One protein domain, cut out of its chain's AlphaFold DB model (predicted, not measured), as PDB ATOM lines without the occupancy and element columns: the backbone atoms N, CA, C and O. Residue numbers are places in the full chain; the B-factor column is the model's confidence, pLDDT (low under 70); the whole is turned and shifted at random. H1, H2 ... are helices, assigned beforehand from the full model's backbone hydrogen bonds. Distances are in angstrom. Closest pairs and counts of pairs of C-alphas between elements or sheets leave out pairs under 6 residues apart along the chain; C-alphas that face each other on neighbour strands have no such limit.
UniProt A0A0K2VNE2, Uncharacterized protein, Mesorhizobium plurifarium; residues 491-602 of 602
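Overview. This is residues 491 to 602 of the 602 residues of an uncharacterized protein of Mesorhizobium plurifarium (UniProt A0A0K2VNE2). One long helix, H1, sticks out with residues 491 to 505; on its later part H2 folds back as a hairpin, and short H3 and H4 pack there too. A tail without named elements, residues 566 to 602, follows. The printed part has 112 residues, with four named helices, H1, H2, H3 and H4 in that order along the chain, which hold 62 of them, and no named strand; the class is all helix. The whole is loose, radius of gyration of the C-alphas 17.9 A, spanning 69 by 27 by 22 A.

Arrangement. Start at H1, residues 491 to 525. Its residues 513 to 524 touch H2, residues 534 to 545, at a shallow tilt of 25 degrees, opposite ways; closest C-alphas: Ala 517 and Thr 543, 4.8 A. Its residues 510 to 514 touch H3, residues 549 to 554, about perpendicular at 75 degrees; closest C-alphas: Ser 510 and Asp 551, 5.6 A. Its residues 517 to 525 touch H4, residues 557 to 565, at a steep tilt of 45 degrees, the same way; closest C-alphas: Ala 521 and Leu 563, 5.9 A. In H1, H2, H3 and H4 every O i to N i+4 pair is within hydrogen-bond range.

Along the chain. Find C-alpha 491 at (-7.281, -24.033, -62.576); H1 runs 50.1 A from there. H4 ends at C-alpha 565, (-19.495, -16.704, -16.652).

Size, cuts and confidence. The printed part has no cut. Look for pLDDT under 70 at 568, 570 and 573 to 602.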
ATOM      1  N   ASP A 491      -5.925 -23.780 -63.090       92.69
ATOM      2  CA  ASP A 491      -7.281 -24.033 -62.576       92.69
ATOM      3  C   ASP A 491      -7.301 -24.316 -61.063       92.69
ATOM      4  O   ASP A 491      -8.187 -23.858 -60.338       92.69
ATOM      5  N   VAL A 492      -6.283 -25.021 -60.560       91.88
ATOM      6  CA  VAL A 492      -6.130 -25.322 -59.127       91.88
ATOM      7  C   VAL A 492      -5.869 -24.048 -58.320       91.88
ATOM      8  O   VAL A 492      -6.470 -23.852 -57.263       91.88
ATOM      9  N   LEU A 493      -5.008 -23.156 -58.814       94.94
ATOM     10  CA  LEU A 493      -4.686 -21.896 -58.139       94.94
ATOM     11  C   LEU A 493      -5.839 -20.888 -58.235       94.94
ATOM     12  O   LEU A 493      -6.108 -20.163 -57.278       94.94
ATOM     13  N   ALA A 494      -6.596 -20.902 -59.333       94.69
ATOM     14  CA  ALA A 494      -7.839 -20.147 -59.453       94.69
ATOM     15  C   ALA A 494      -8.899 -20.639 -58.447       94.69
ATOM     16  O   ALA A 494      -9.583 -19.832 -57.808       94.69
ATOM     17  N   ALA A 495      -9.005 -21.956 -58.235       93.75
ATOM     18  CA  ALA A 495      -9.862 -22.525 -57.198       93.75
ATOM     19  C   ALA A 495      -9.398 -22.135 -55.784       93.75
ATOM     20  O   ALA A 495     -10.239 -21.795 -54.947       93.75
ATOM     21  N   ALA A 496      -8.086 -22.113 -55.528       95.12
ATOM     22  CA  ALA A 496      -7.510 -21.631 -54.273       95.12
ATOM     23  C   ALA A 496      -7.870 -20.161 -54.002       95.12
ATOM     24  O   ALA A 496      -8.323 -19.821 -52.907       95.12
ATOM     25  N   LEU A 497      -7.759 -19.299 -55.018       95.44
ATOM     26  CA  LEU A 497      -8.135 -17.889 -54.930       95.44
ATOM     27  C   LEU A 497      -9.635 -17.719 -54.639       95.44
ATOM     28  O   LEU A 497     -10.029 -16.972 -53.741       95.44
ATOM     29  N   LYS A 498     -10.489 -18.482 -55.329       95.62
ATOM     30  CA  LYS A 498     -11.933 -18.512 -55.052       95.62
ATOM     31  C   LYS A 498     -12.221 -18.985 -53.624       95.62
ATOM     32  O   LYS A 498     -13.065 -18.397 -52.944       95.62
ATOM     33  N   LYS A 499     -11.522 -20.023 -53.153       95.94
ATOM     34  CA  LYS A 499     -11.651 -20.555 -51.790       95.94
ATOM     35  C   LYS A 499     -11.246 -19.517 -50.747       95.94
ATOM     36  O   LYS A 499     -11.975 -19.364 -49.773       95.94
ATOM     37  N   SER A 500     -10.171 -18.762 -50.973       96.81
ATOM     38  CA  SER A 500      -9.787 -17.627 -50.123       96.81
ATOM     39  C   SER A 500     -10.937 -16.622 -49.973       96.81
ATOM     40  O   SER A 500     -11.319 -16.273 -48.857       96.81
ATOM     41  N   GLY A 501     -11.588 -16.243 -51.080       94.62
ATOM     42  CA  GLY A 501     -12.762 -15.363 -51.047       94.62
ATOM     43  C   GLY A 501     -13.949 -15.936 -50.259       94.62
ATOM     44  O   GLY A 501     -14.624 -15.202 -49.535       94.62
ATOM     45  N   LEU A 502     -14.198 -17.246 -50.352       95.19
ATOM     46  CA  LEU A 502     -15.225 -17.924 -49.550       95.19
ATOM     47  C   LEU A 502     -14.862 -17.959 -48.061       95.19
ATOM     48  O   LEU A 502     -15.724 -17.729 -47.218       95.19
ATOM     49  N   ILE A 503     -13.593 -18.192 -47.735       95.50
ATOM     50  CA  ILE A 503     -13.098 -18.185 -46.356       95.50
ATOM     51  C   ILE A 503     -13.220 -16.788 -45.746       95.50
ATOM     52  O   ILE A 503     -13.683 -16.674 -44.617       95.50
ATOM     53  N   LYS A 504     -12.898 -15.717 -46.486       94.56
ATOM     54  CA  LYS A 504     -13.112 -14.335 -46.018       94.56
ATOM     55  C   LYS A 504     -14.567 -14.092 -45.612       94.56
ATOM     56  O   LYS A 504     -14.816 -13.513 -44.558       94.56
ATOM     57  N   LYS A 505     -15.525 -14.580 -46.409       93.50
ATOM     58  CA  LYS A 505     -16.956 -14.508 -46.071       93.50
ATOM     59  C   LYS A 505     -17.287 -15.327 -44.824       93.50
ATOM     60  O   LYS A 505     -17.945 -14.811 -43.930       93.50
ATOM     61  N   ALA A 506     -16.775 -16.554 -44.726       90.56
ATOM     62  CA  ALA A 506     -16.991 -17.411 -43.561       90.56
ATOM     63  C   ALA A 506     -16.420 -16.806 -42.262       90.56
ATOM     64  O   ALA A 506     -17.043 -16.930 -41.208       90.56
ATOM     65  N   LEU A 507     -15.269 -16.124 -42.330       92.81
ATOM     66  CA  LEU A 507     -14.686 -15.397 -41.197       92.81
ATOM     67  C   LEU A 507     -15.531 -14.173 -40.810       92.81
ATOM     68  O   LEU A 507     -15.783 -13.972 -39.626       92.81
ATOM     69  N   ALA A 508     -16.050 -13.412 -41.777       92.50
ATOM     70  CA  ALA A 508     -16.959 -12.300 -41.486       92.50
ATOM     71  C   ALA A 508     -18.286 -12.777 -40.857       92.50
ATOM     72  O   ALA A 508     -18.787 -12.187 -39.903       92.50
ATOM     73  N   GLU A 509     -18.852 -13.885 -41.339       92.62
ATOM     74  CA  GLU A 509     -20.029 -14.507 -40.716       92.62
ATOM     75  C   GLU A 509     -19.727 -15.028 -39.306       92.62
ATOM     76  O   GLU A 509     -20.559 -14.922 -38.407       92.62
ATOM     77  N   SER A 510     -18.528 -15.571 -39.108       92.56
ATOM     78  CA  SER A 510     -18.021 -15.996 -37.806       92.56
ATOM     79  C   SER A 510     -17.902 -14.817 -36.832       92.56
ATOM     80  O   SER A 510     -18.334 -14.944 -35.688       92.56
ATOM     81  N   ASP A 511     -17.444 -13.645 -37.290       92.44
ATOM     82  CA  ASP A 511     -17.414 -12.421 -36.473       92.44
ATOM     83  C   ASP A 511     -18.815 -12.013 -36.011       92.44
ATOM     84  O   ASP A 511     -19.005 -11.669 -34.843       92.44
ATOM     85  N   ASN A 512     -19.815 -12.120 -36.891       92.50
ATOM     86  CA  ASN A 512     -21.207 -11.831 -36.546       92.50
ATOM     87  C   ASN A 512     -21.760 -12.820 -35.511       92.50
ATOM     88  O   ASN A 512     -22.417 -12.404 -34.556       92.50
ATOM     89  N   ARG A 513     -21.483 -14.126 -35.664       93.00
ATOM     90  CA  ARG A 513     -21.922 -15.156 -34.703       93.00
ATOM     91  C   ARG A 513     -21.260 -14.983 -33.339       93.00
ATOM     92  O   ARG A 513     -21.957 -15.030 -32.328       93.00
ATOM     93  N   ILE A 514     -19.947 -14.741 -33.308       92.38
ATOM     94  CA  ILE A 514     -19.202 -14.462 -32.074       92.38
ATOM     95  C   ILE A 514     -19.750 -13.199 -31.408       92.38
ATOM     96  O   ILE A 514     -20.074 -13.239 -30.227       92.38
ATOM     97  N   SER A 515     -19.910 -12.103 -32.155       92.31
ATOM     98  CA  SER A 515     -20.408 -10.835 -31.607       92.31
ATOM     99  C   SER A 515     -21.804 -10.991 -31.009       92.31
ATOM    100  O   SER A 515     -22.016 -10.585 -29.872       92.31
ATOM    101  N   ALA A 516     -22.722 -11.662 -31.712       91.19
ATOM    102  CA  ALA A 516     -24.060 -11.937 -31.196       91.19
ATOM    103  C   ALA A 516     -24.023 -12.812 -29.930       91.19
ATOM    104  O   ALA A 516     -24.730 -12.530 -28.964       91.19
ATOM    105  N   ALA A 517     -23.189 -13.859 -29.904       90.19
ATOM    106  CA  ALA A 517     -23.051 -14.718 -28.728       90.19
ATOM    107  C   ALA A 517     -22.501 -13.957 -27.514       90.19
ATOM    108  O   ALA A 517     -23.002 -14.138 -26.404       90.19
ATOM    109  N   ILE A 518     -21.511 -13.087 -27.724       92.06
ATOM    110  CA  ILE A 518     -20.915 -12.266 -26.667       92.06
ATOM    111  C   ILE A 518     -21.876 -11.179 -26.195       92.06
ATOM    112  O   ILE A 518     -22.036 -11.020 -24.993       92.06
ATOM    113  N   GLU A 519     -22.585 -10.496 -27.092       92.62
ATOM    114  CA  GLU A 519     -23.569  -9.469 -26.733       92.62
ATOM    115  C   GLU A 519     -24.666 -10.026 -25.812       92.62
ATOM    116  O   GLU A 519     -24.973  -9.448 -24.761       92.62
ATOM    117  N   TRP A 520     -25.238 -11.184 -26.162       90.56
ATOM    118  CA  TRP A 520     -26.243 -11.834 -25.323       90.56
ATOM    119  C   TRP A 520     -25.653 -12.346 -24.009       90.56
ATOM    120  O   TRP A 520     -26.302 -12.221 -22.968       90.56
ATOM    121  N   ALA A 521     -24.430 -12.880 -24.030       87.81
ATOM    122  CA  ALA A 521     -23.747 -13.343 -22.829       87.81
ATOM    123  C   ALA A 521     -23.430 -12.186 -21.863       87.81
ATOM    124  O   ALA A 521     -23.752 -12.257 -20.681       87.81
ATOM    125  N   GLU A 522     -22.898 -11.070 -22.352       89.38
ATOM    126  CA  GLU A 522     -22.668  -9.869 -21.544       89.38
ATOM    127  C   GLU A 522     -23.974  -9.311 -20.970       89.38
ATOM    128  O   GLU A 522     -24.017  -8.896 -19.811       89.38
ATOM    129  N   THR A 523     -25.050  -9.317 -21.761       88.44
ATOM    130  CA  THR A 523     -26.380  -8.888 -21.305       88.44
ATOM    131  C   THR A 523     -26.889  -9.769 -20.163       88.44
ATOM    132  O   THR A 523     -27.407  -9.247 -19.177       88.44
ATOM    133  N   ALA A 524     -26.710 -11.089 -20.258       84.19
ATOM    134  CA  ALA A 524     -27.065 -12.021 -19.191       84.19
ATOM    135  C   ALA A 524     -26.168 -11.857 -17.949       84.19
ATOM    136  O   ALA A 524     -26.682 -11.781 -16.836       84.19
ATOM    137  N   SER A 525     -24.847 -11.721 -18.126       84.00
ATOM    138  CA  SER A 525     -23.890 -11.534 -17.022       84.00
ATOM    139  C   SER A 525     -24.154 -10.236 -16.246       84.00
ATOM    140  O   SER A 525     -24.114 -10.234 -15.019       84.00
ATOM    141  N   LYS A 526     -24.550  -9.141 -16.915       85.75
ATOM    142  CA  LYS A 526     -24.965  -7.885 -16.247       85.75
ATOM    143  C   LYS A 526     -26.203  -8.036 -15.357       85.75
ATOM    144  O   LYS A 526     -26.428  -7.201 -14.486       85.75
ATOM    145  N   LEU A 527     -27.014  -9.065 -15.587       82.50
ATOM    146  CA  LEU A 527     -28.241  -9.337 -14.840       82.50
ATOM    147  C   LEU A 527     -28.066 -10.438 -13.785       82.50
ATOM    148  O   LEU A 527     -29.040 -10.761 -13.117       82.50
ATOM    149  N   LYS A 528     -26.853 -10.984 -13.601       73.38
ATOM    150  CA  LYS A 528     -26.600 -12.197 -12.800       73.38
ATOM    151  C   LYS A 528     -26.924 -12.101 -11.310       73.38
ATOM    152  O   LYS A 528     -27.194 -13.123 -10.690       73.38
ATOM    153  N   ASP A 529     -26.942 -10.893 -10.748       75.25
ATOM    154  CA  ASP A 529     -27.343 -10.653  -9.351       75.25
ATOM    155  C   ASP A 529     -28.872 -10.766  -9.154       75.25
ATOM    156  O   ASP A 529     -29.394 -10.562  -8.054       75.25
ATOM    157  N   ARG A 530     -29.617 -11.051 -10.231       73.81
ATOM    158  CA  ARG A 530     -31.066 -11.281 -10.271       73.81
ATOM    159  C   ARG A 530     -31.364 -12.484 -11.175       73.81
ATOM    160  O   ARG A 530     -30.515 -12.931 -11.938       73.81
ATOM    161  N   ALA A 531     -32.589 -13.005 -11.113       73.81
ATOM    162  CA  ALA A 531     -33.023 -14.013 -12.077       73.81
ATOM    163  C   ALA A 531     -33.037 -13.404 -13.493       73.81
ATOM    164  O   ALA A 531     -33.680 -12.378 -13.721       73.81
ATOM    165  N   VAL A 532     -32.317 -14.013 -14.437       79.31
ATOM    166  CA  VAL A 532     -32.220 -13.514 -15.815       79.31
ATOM    167  C   VAL A 532     -33.490 -13.879 -16.594       79.31
ATOM    168  O   VAL A 532     -33.924 -15.037 -16.544       79.31
ATOM    169  N   PRO A 533     -34.078 -12.947 -17.371       84.44
ATOM    170  CA  PRO A 533     -35.243 -13.233 -18.195       84.44
ATOM    171  C   PRO A 533     -35.040 -14.410 -19.151       84.44
ATOM    172  O   PRO A 533     -34.067 -14.464 -19.910       84.44
ATOM    173  N   ARG A 534     -36.026 -15.313 -19.207       78.06
ATOM    174  CA  ARG A 534     -35.993 -16.517 -20.066       78.06
ATOM    175  C   ARG A 534     -35.692 -16.219 -21.531       78.06
ATOM    176  O   ARG A 534     -34.985 -16.979 -22.184       78.06
ATOM    177  N   LYS A 535     -36.213 -15.108 -22.060       82.00
ATOM    178  CA  LYS A 535     -35.972 -14.687 -23.449       82.00
ATOM    179  C   LYS A 535     -34.490 -14.395 -23.714       82.00
ATOM    180  O   LYS A 535     -33.997 -14.733 -24.784       82.00
ATOM    181  N   ILE A 536     -33.792 -13.803 -22.745       83.81
ATOM    182  CA  ILE A 536     -32.362 -13.481 -22.842       83.81
ATOM    183  C   ILE A 536     -31.550 -14.777 -22.813       83.81
ATOM    184  O   ILE A 536     -30.757 -15.010 -23.718       83.81
ATOM    185  N   MET A 537     -31.824 -15.672 -21.859       82.19
ATOM    186  CA  MET A 537     -31.130 -16.967 -21.781       82.19
ATOM    187  C   MET A 537     -31.392 -17.865 -22.994       82.19
ATOM    188  O   MET A 537     -30.475 -18.510 -23.497       82.19
ATOM    189  N   LYS A 538     -32.613 -17.845 -23.545       82.94
ATOM    190  CA  LYS A 538     -32.928 -18.524 -24.808       82.94
ATOM    191  C   LYS A 538     -32.103 -17.968 -25.974       82.94
ATOM    192  O   LYS A 538     -31.630 -18.741 -26.801       82.94
ATOM    193  N   ASN A 539     -31.907 -16.651 -26.041       84.75
ATOM    194  CA  ASN A 539     -31.068 -16.047 -27.073       84.75
ATOM    195  C   ASN A 539     -29.593 -16.415 -26.893       84.75
ATOM    196  O   ASN A 539     -28.983 -16.823 -27.876       84.75
ATOM    197  N   VAL A 540     -29.063 -16.387 -25.659       84.81
ATOM    198  CA  VAL A 540     -27.711 -16.889 -25.336       84.81
ATOM    199  C   VAL A 540     -27.534 -18.320 -25.846       84.81
ATOM    200  O   VAL A 540     -26.537 -18.618 -26.501       84.81
ATOM    201  N   GLN A 541     -28.513 -19.197 -25.606       82.25
ATOM    202  CA  GLN A 541     -28.479 -20.583 -26.074       82.25
ATOM    203  C   GLN A 541     -28.442 -20.684 -27.596       82.25
ATOM    204  O   GLN A 541     -27.611 -21.406 -28.141       82.25
ATOM    205  N   ILE A 542     -29.340 -19.972 -28.282       85.06
ATOM    206  CA  ILE A 542     -29.424 -19.988 -29.745       85.06
ATOM    207  C   ILE A 542     -28.096 -19.528 -30.345       85.06
ATOM    208  O   ILE A 542     -27.557 -20.200 -31.222       85.06
ATOM    209  N   THR A 543     -27.540 -18.419 -29.854       88.06
ATOM    210  CA  THR A 543     -26.296 -17.866 -30.395       88.06
ATOM    211  C   THR A 543     -25.069 -18.687 -30.022       88.06
ATOM    212  O   THR A 543     -24.182 -18.833 -30.855       88.06
ATOM    213  N   ARG A 544     -25.023 -19.286 -28.822       85.31
ATOM    214  CA  ARG A 544     -23.941 -20.195 -28.406       85.31
ATOM    215  C   ARG A 544     -23.958 -21.493 -29.210       85.31
ATOM    216  O   ARG A 544     -22.913 -21.912 -29.691       85.31
ATOM    217  N   ASN A 545     -25.129 -22.099 -29.402       84.50
ATOM    218  CA  ASN A 545     -25.280 -23.325 -30.193       84.50
ATOM    219  C   ASN A 545     -25.029 -23.091 -31.689       84.50
ATOM    220  O   ASN A 545     -24.731 -24.035 -32.415       84.50
ATOM    221  N   ALA A 546     -25.146 -21.845 -32.155       86.69
ATOM    222  CA  ALA A 546     -24.773 -21.463 -33.510       86.69
ATOM    223  C   ALA A 546     -23.249 -21.321 -33.706       86.69
ATOM    224  O   ALA A 546     -22.815 -21.204 -34.853       86.69
ATOM    225  N   LEU A 547     -22.436 -21.330 -32.636       88.81
ATOM    226  CA  LEU A 547     -20.977 -21.265 -32.744       88.81
ATOM    227  C   LEU A 547     -20.408 -22.582 -33.290       88.81
ATOM    228  O   LEU A 547     -20.540 -23.652 -32.698       88.81
ATOM    229  N   THR A 548     -19.722 -22.474 -34.417       87.62
ATOM    230  CA  THR A 548     -18.983 -23.542 -35.093       87.62
ATOM    231  C   THR A 548     -17.592 -23.747 -34.483       87.62
ATOM    232  O   THR A 548     -17.104 -22.914 -33.719       87.62
ATOM    233  N   ASP A 549     -16.903 -24.825 -34.865       84.25
ATOM    234  CA  ASP A 549     -15.526 -25.097 -34.418       84.25
ATOM    235  C   ASP A 549     -14.556 -23.961 -34.782       84.25
ATOM    236  O   ASP A 549     -13.720 -23.568 -33.969       84.25
ATOM    237  N   LEU A 550     -14.728 -23.355 -35.961       87.06
ATOM    238  CA  LEU A 550     -13.976 -22.168 -36.372       87.06
ATOM    239  C   LEU A 550     -14.249 -20.973 -35.450       87.06
ATOM    240  O   LEU A 550     -13.326 -20.242 -35.101       87.06
ATOM    241  N   ASP A 551     -15.503 -20.772 -35.041       89.75
ATOM    242  CA  ASP A 551     -15.866 -19.676 -34.138       89.75
ATOM    243  C   ASP A 551     -15.190 -19.872 -32.770       89.75
ATOM    244  O   ASP A 551     -14.590 -18.945 -32.227       89.75
ATOM    245  N   LYS A 552     -15.202 -21.107 -32.251       86.38
ATOM    246  CA  LYS A 552     -14.568 -21.481 -30.975       86.38
ATOM    247  C   LYS A 552     -13.046 -21.293 -30.985       86.38
ATOM    248  O   LYS A 552     -12.473 -20.862 -29.980       86.38
ATOM    249  N   GLU A 553     -12.389 -21.592 -32.107       86.00
ATOM    250  CA  GLU A 553     -10.953 -21.340 -32.302       86.00
ATOM    251  C   GLU A 553     -10.614 -19.844 -32.258       86.00
ATOM    252  O   GLU A 553      -9.546 -19.471 -31.773       86.00
ATOM    253  N   ARG A 554     -11.528 -18.988 -32.729       90.06
ATOM    254  CA  ARG A 554     -11.332 -17.535 -32.849       90.06
ATOM    255  C   ARG A 554     -11.673 -16.739 -31.593       90.06
ATOM    256  O   ARG A 554     -11.235 -15.597 -31.480       90.06
ATOM    257  N   LEU A 555     -12.433 -17.308 -30.658       89.50
ATOM    258  CA  LEU A 555     -12.753 -16.643 -29.394       89.50
ATOM    259  C   LEU A 555     -11.474 -16.318 -28.605       89.50
ATOM    260  O   LEU A 555     -10.680 -17.208 -28.276       89.50
ATOM    261  N   SER A 556     -11.314 -15.049 -28.231       88.38
ATOM    262  CA  SER A 556     -10.276 -14.627 -27.286       88.38
ATOM    263  C   SER A 556     -10.513 -15.226 -25.896       88.38
ATOM    264  O   SER A 556     -11.635 -15.595 -25.541       88.38
ATOM    265  N   SER A 557      -9.474 -15.280 -25.059       85.75
ATOM    266  CA  SER A 557      -9.601 -15.784 -23.683       85.75
ATOM    267  C   SER A 557     -10.640 -15.010 -22.860       85.75
ATOM    268  O   SER A 557     -11.360 -15.612 -22.070       85.75
ATOM    269  N   ALA A 558     -10.765 -13.697 -23.079       85.94
ATOM    270  CA  ALA A 558     -11.770 -12.866 -22.417       85.94
ATOM    271  C   ALA A 558     -13.195 -13.215 -22.874       85.94
ATOM    272  O   ALA A 558     -14.087 -13.381 -22.051       85.94
ATOM    273  N   GLN A 559     -13.400 -13.400 -24.180       89.75
ATOM    274  CA  GLN A 559     -14.694 -13.803 -24.733       89.75
ATOM    275  C   GLN A 559     -15.108 -15.208 -24.275       89.75
ATOM    276  O   GLN A 559     -16.273 -15.428 -23.955       89.75
ATOM    277  N   LYS A 560     -14.152 -16.143 -24.178       86.94
ATOM    278  CA  LYS A 560     -14.387 -17.466 -23.577       86.94
ATOM    279  C   LYS A 560     -14.834 -17.331 -22.122       86.94
ATOM    280  O   LYS A 560     -15.859 -17.889 -21.758       86.94
ATOM    281  N   ALA A 561     -14.138 -16.511 -21.331       83.75
ATOM    282  CA  ALA A 561     -14.503 -16.269 -19.937       83.75
ATOM    283  C   ALA A 561     -15.907 -15.657 -19.781       83.75
ATOM    284  O   ALA A 561     -16.632 -16.057 -18.878       83.75
ATOM    285  N   ILE A 562     -16.317 -14.740 -20.667       84.88
ATOM    286  CA  ILE A 562     -17.679 -14.174 -20.673       84.88
ATOM    287  C   ILE A 562     -18.723 -15.258 -20.974       84.88
ATOM    288  O   ILE A 562     -19.738 -15.339 -20.288       84.88
ATOM    289  N   LEU A 563     -18.479 -16.108 -21.976       84.12
ATOM    290  CA  LEU A 563     -19.385 -17.213 -22.309       84.12
ATOM    291  C   LEU A 563     -19.461 -18.262 -21.193       84.12
ATOM    292  O   LEU A 563     -20.510 -18.885 -21.022       84.12
ATOM    293  N   ASP A 564     -18.381 -18.447 -20.439       80.94
ATOM    294  CA  ASP A 564     -18.331 -19.345 -19.284       80.94
ATOM    295  C   ASP A 564     -18.986 -18.734 -18.029       80.94
ATOM    296  O   ASP A 564     -19.606 -19.465 -17.263       80.94
ATOM    297  N   ASP A 565     -18.900 -17.412 -17.810       78.38
ATOM    298  CA  ASP A 565     -19.495 -16.704 -16.652       78.38
ATOM    299  C   ASP A 565     -21.031 -16.735 -16.662       78.38
ATOM    300  O   ASP A 565     -21.669 -16.677 -15.616       78.38
ATOM    301  N   VAL A 566     -21.640 -16.863 -17.842       76.69
ATOM    302  CA  VAL A 566     -23.104 -16.941 -18.008       76.69
ATOM    303  C   VAL A 566     -23.650 -18.339 -17.695       76.69
ATOM    304  O   VAL A 566     -24.862 -18.546 -17.612       76.69
ATOM    305  N   CYS A 567     -22.767 -19.311 -17.479       71.31
ATOM    306  CA  CYS A 567     -23.144 -20.675 -17.150       71.31
ATOM    307  C   CYS A 567     -23.428 -20.844 -15.663       71.31
ATOM    308  O   CYS A 567     -22.612 -20.485 -14.821       71.31
ATOM    309  N   GLY A 568     -24.595 -21.411 -15.340       65.56
ATOM    310  CA  GLY A 568     -25.069 -21.534 -13.959       65.56
ATOM    311  C   GLY A 568     -25.752 -20.280 -13.398       65.56
ATOM    312  O   GLY A 568     -26.086 -20.260 -12.217       65.56
ATOM    313  N   VAL A 569     -26.001 -19.248 -14.215       71.38
ATOM    314  CA  VAL A 569     -26.765 -18.064 -13.788       71.38
ATOM    315  C   VAL A 569     -28.251 -18.435 -13.586       71.38
ATOM    316  O   VAL A 569     -28.816 -19.148 -14.427       71.38
ATOM    317  N   PRO A 570     -28.906 -17.987 -12.492       67.81
ATOM    318  CA  PRO A 570     -30.314 -18.285 -12.225       67.81
ATOM    319  C   PRO A 570     -31.247 -17.641 -13.262       67.81
ATOM    320  O   PRO A 570     -31.082 -16.480 -13.638       67.81
ATOM    321  N   VAL A 571     -32.260 -18.390 -13.705       71.50
ATOM    322  CA  VAL A 571     -33.228 -17.973 -14.740       71.50
ATOM    323  C   VAL A 571     -34.612 -17.786 -14.124       71.50
ATOM    324  O   VAL A 571     -34.995 -18.526 -13.220       71.50
ATOM    325  N   GLU A 572     -35.385 -16.815 -14.616       72.12
ATOM    326  CA  GLU A 572     -36.762 -16.601 -14.155       72.12
ATOM    327  C   GLU A 572     -37.617 -17.885 -14.274       72.12
ATOM    328  O   GLU A 572     -37.599 -18.550 -15.321       72.12
ATOM    329  N   PRO A 573     -38.388 -18.252 -13.233       62.44
ATOM    330  CA  PRO A 573     -39.244 -19.432 -13.269       62.44
ATOM    331  C   PRO A 573     -40.357 -19.296 -14.312       62.44
ATOM    332  O   PRO A 573     -40.748 -18.203 -14.720       62.44
ATOM    333  N   GLU A 574     -40.866 -20.436 -14.776       64.12
ATOM    334  CA  GLU A 574     -42.046 -20.460 -15.641       64.12
ATOM    335  C   GLU A 574     -43.278 -20.040 -14.823       64.12
ATOM    336  O   GLU A 574     -43.326 -20.332 -13.623       64.12
ATOM    337  N   PRO A 575     -44.289 -19.383 -15.421       57.59
ATOM    338  CA  PRO A 575     -45.529 -19.081 -14.715       57.59
ATOM    339  C   PRO A 575     -46.127 -20.355 -14.092       57.59
ATOM    340  O   PRO A 575     -46.484 -21.285 -14.810       57.59
ATOM    341  N   GLY A 576     -46.219 -20.401 -12.757       53.38
ATOM    342  CA  GLY A 576     -46.734 -21.555 -12.006       53.38
ATOM    343  C   GLY A 576     -45.688 -22.572 -11.520       53.38
ATOM    344  O   GLY A 576     -46.075 -23.575 -10.926       53.38
ATOM    345  N   MET A 577     -44.389 -22.326 -11.723       53.66
ATOM    346  CA  MET A 577     -43.292 -23.197 -11.272       53.66
ATOM    347  C   MET A 577     -42.467 -22.527 -10.159       53.66
ATOM    348  O   MET A 577     -42.245 -21.317 -10.185       53.66
ATOM    349  N   LEU A 578     -41.997 -23.304  -9.176       50.19
ATOM    350  CA  LEU A 578     -41.018 -22.831  -8.185       50.19
ATOM    351  C   LEU A 578     -39.667 -22.548  -8.877       50.19
ATOM    352  O   LEU A 578     -39.366 -23.194  -9.885       50.19
ATOM    353  N   PRO A 579     -38.850 -21.598  -8.378       52.78
ATOM    354  CA  PRO A 579     -37.524 -21.342  -8.933       52.78
ATOM    355  C   PRO A 579     -36.698 -22.630  -8.891       52.78
ATOM    356  O   PRO A 579     -36.486 -23.202  -7.822       52.78
ATOM    357  N   ALA A 580     -36.262 -23.104 -10.060       49.75
ATOM    358  CA  ALA A 580     -35.296 -24.188 -10.128       49.75
ATOM    359  C   ALA A 580     -33.996 -23.698  -9.471       49.75
ATOM    360  O   ALA A 580     -33.468 -22.651  -9.848       49.75
ATOM    361  N   ILE A 581     -33.518 -24.430  -8.462       47.62
ATOM    362  CA  ILE A 581     -32.230 -24.173  -7.788       47.62
ATOM    363  C   ILE A 581     -31.064 -24.474  -8.749       47.62
ATOM    364  O   ILE A 581     -29.963 -23.947  -8.598       47.62
ATOM    365  N   ASP A 582     -31.340 -25.262  -9.786       47.59
ATOM    366  CA  ASP A 582     -30.397 -25.627 -10.827       47.59
ATOM    367  C   ASP A 582     -30.334 -24.500 -11.867       47.59
ATOM    368  O   ASP A 582     -31.249 -24.299 -12.671       47.59
ATOM    369  N   GLY A 583     -29.257 -23.714 -11.807       52.91
ATOM    370  CA  GLY A 583     -28.936 -22.704 -12.811       52.91
ATOM    371  C   GLY A 583     -28.837 -23.293 -14.222       52.91
ATOM    372  O   GLY A 583     -28.776 -24.503 -14.427       52.91
ATOM    373  N   TYR A 584     -28.825 -22.415 -15.221       53.69
ATOM    374  CA  TYR A 584     -28.860 -22.806 -16.628       53.69
ATOM    375  C   TYR A 584     -27.682 -23.721 -17.030       53.69
ATOM    376  O   TYR A 584     -26.521 -23.302 -16.951       53.69
ATOM    377  N   ASP A 585     -27.979 -24.945 -17.491       53.19
ATOM    378  CA  ASP A 585     -26.972 -25.914 -17.939       53.19
ATOM    379  C   ASP A 585     -26.464 -25.559 -19.347       53.19
ATOM    380  O   ASP A 585     -27.169 -25.648 -20.356       53.19
ATOM    381  N   CYS A 586     -25.225 -25.080 -19.400       53.88
ATOM    382  CA  CYS A 586     -24.553 -24.643 -20.620       53.88
ATOM    383  C   CYS A 586     -23.887 -25.772 -21.414       53.88
ATOM    384  O   CYS A 586     -23.339 -25.503 -22.491       53.88
ATOM    385  N   TYR A 587     -23.805 -26.985 -20.868       50.69
ATOM    386  CA  TYR A 587     -22.864 -27.976 -21.374       50.69
ATOM    387  C   TYR A 587     -23.538 -28.939 -22.359       50.69
ATOM    388  O   TYR A 587     -24.374 -29.757 -21.989       50.69
ATOM    389  N   GLN A 588     -23.106 -28.908 -23.626       46.41
ATOM    390  CA  GLN A 588     -23.064 -30.147 -24.405       46.41
ATOM    391  C   GLN A 588     -21.800 -30.930 -24.006       46.41
ATOM    392  O   GLN A 588     -20.756 -30.306 -23.777       46.41
ATOM    393  N   PRO A 589     -21.846 -32.273 -23.911       37.00
ATOM    394  CA  PRO A 589     -20.677 -33.065 -23.545       37.00
ATOM    395  C   PRO A 589     -19.536 -32.855 -24.554       37.00
ATOM    396  O   PRO A 589     -19.649 -33.271 -25.705       37.00
ATOM    397  N   GLY A 590     -18.432 -32.235 -24.119       44.03
ATOM    398  CA  GLY A 590     -17.157 -32.224 -24.853       44.03
ATOM    399  C   GLY A 590     -16.555 -30.866 -25.232       44.03
ATOM    400  O   GLY A 590     -15.402 -30.851 -25.649       44.03
ATOM    401  N   ASP A 591     -17.261 -29.742 -25.067       45.88
ATOM    402  CA  ASP A 591     -16.765 -28.441 -25.562       45.88
ATOM    403  C   ASP A 591     -16.023 -27.584 -24.523       45.88
ATOM    404  O   ASP A 591     -15.117 -26.832 -24.876       45.88
ATOM    405  N   PHE A 592     -16.365 -27.708 -23.240       49.78
ATOM    406  CA  PHE A 592     -15.733 -26.996 -22.125       49.78
ATOM    407  C   PHE A 592     -15.800 -27.895 -20.885       49.78
ATOM    408  O   PHE A 592     -16.798 -28.592 -20.692       49.78
ATOM    409  N   ALA A 593     -14.744 -27.938 -20.067       40.84
ATOM    410  CA  ALA A 593     -14.758 -28.758 -18.857       40.84
ATOM    411  C   ALA A 593     -15.883 -28.269 -17.921       40.84
ATOM    412  O   ALA A 593     -15.923 -27.070 -17.631       40.84
ATOM    413  N   PRO A 594     -16.790 -29.146 -17.449       41.44
ATOM    414  CA  PRO A 594     -17.850 -28.733 -16.544       41.44
ATOM    415  C   PRO A 594     -17.232 -28.194 -15.255       41.44
ATOM    416  O   PRO A 594     -16.495 -28.901 -14.564       41.44
ATOM    417  N   LYS A 595     -17.514 -26.930 -14.923       40.25
ATOM    418  CA  LYS A 595     -17.215 -26.407 -13.588       40.25
ATOM    419  C   LYS A 595     -18.167 -27.073 -12.588       40.25
ATOM    420  O   LYS A 595     -19.379 -26.937 -12.761       40.25
ATOM    421  N   PRO A 596     -17.669 -27.757 -11.542       41.41
ATOM    422  CA  PRO A 596     -18.522 -28.128 -10.425       41.41
ATOM    423  C   PRO A 596     -19.053 -26.843  -9.784       41.41
ATOM    424  O   PRO A 596     -18.293 -25.913  -9.505       41.41
ATOM    425  N   LEU A 597     -20.372 -26.782  -9.610       42.66
ATOM    426  CA  LEU A 597     -21.046 -25.657  -8.970       42.66
ATOM    427  C   LEU A 597     -20.507 -25.477  -7.537       42.66
ATOM    428  O   LEU A 597     -20.231 -26.476  -6.863       42.66
ATOM    429  N   PRO A 598     -20.348 -24.238  -7.040       39.41
ATOM    430  CA  PRO A 598     -20.018 -24.020  -5.639       39.41
ATOM    431  C   PRO A 598     -21.157 -24.548  -4.761       39.41
ATOM    432  O   PRO A 598     -22.316 -24.176  -4.935       39.41
ATOM    433  N   ALA A 599     -20.822 -25.419  -3.808       40.28
ATOM    434  CA  ALA A 599     -21.753 -25.835  -2.770       40.28
ATOM    435  C   ALA A 599     -22.148 -24.607  -1.939       40.28
ATOM    436  O   ALA A 599     -21.287 -23.934  -1.370       40.28
ATOM    437  N   ILE A 600     -23.444 -24.305  -1.876       37.03
ATOM    438  CA  ILE A 600     -23.961 -23.273  -0.981       37.03
ATOM    439  C   ILE A 600     -23.947 -23.862   0.435       37.03
ATOM    440  O   ILE A 600     -24.611 -24.866   0.696       37.03
ATOM    441  N   ALA A 601     -23.157 -23.265   1.329       38.06
ATOM    442  CA  ALA A 601     -23.223 -23.550   2.759       38.06
ATOM    443  C   ALA A 601     -24.576 -23.063   3.303       38.06
ATOM    444  O   ALA A 601     -24.957 -21.922   3.041       38.06
ATOM    445  N   GLN A 602     -25.292 -23.953   3.998       35.31
ATOM    446  CA  GLN A 602     -26.542 -23.649   4.705       35.31
ATOM    447  C   GLN A 602     -26.322 -22.699   5.879       35.31
ATOM    448  O   GLN A 602     -25.277 -22.842   6.558       35.31
TER     449      GLN A 602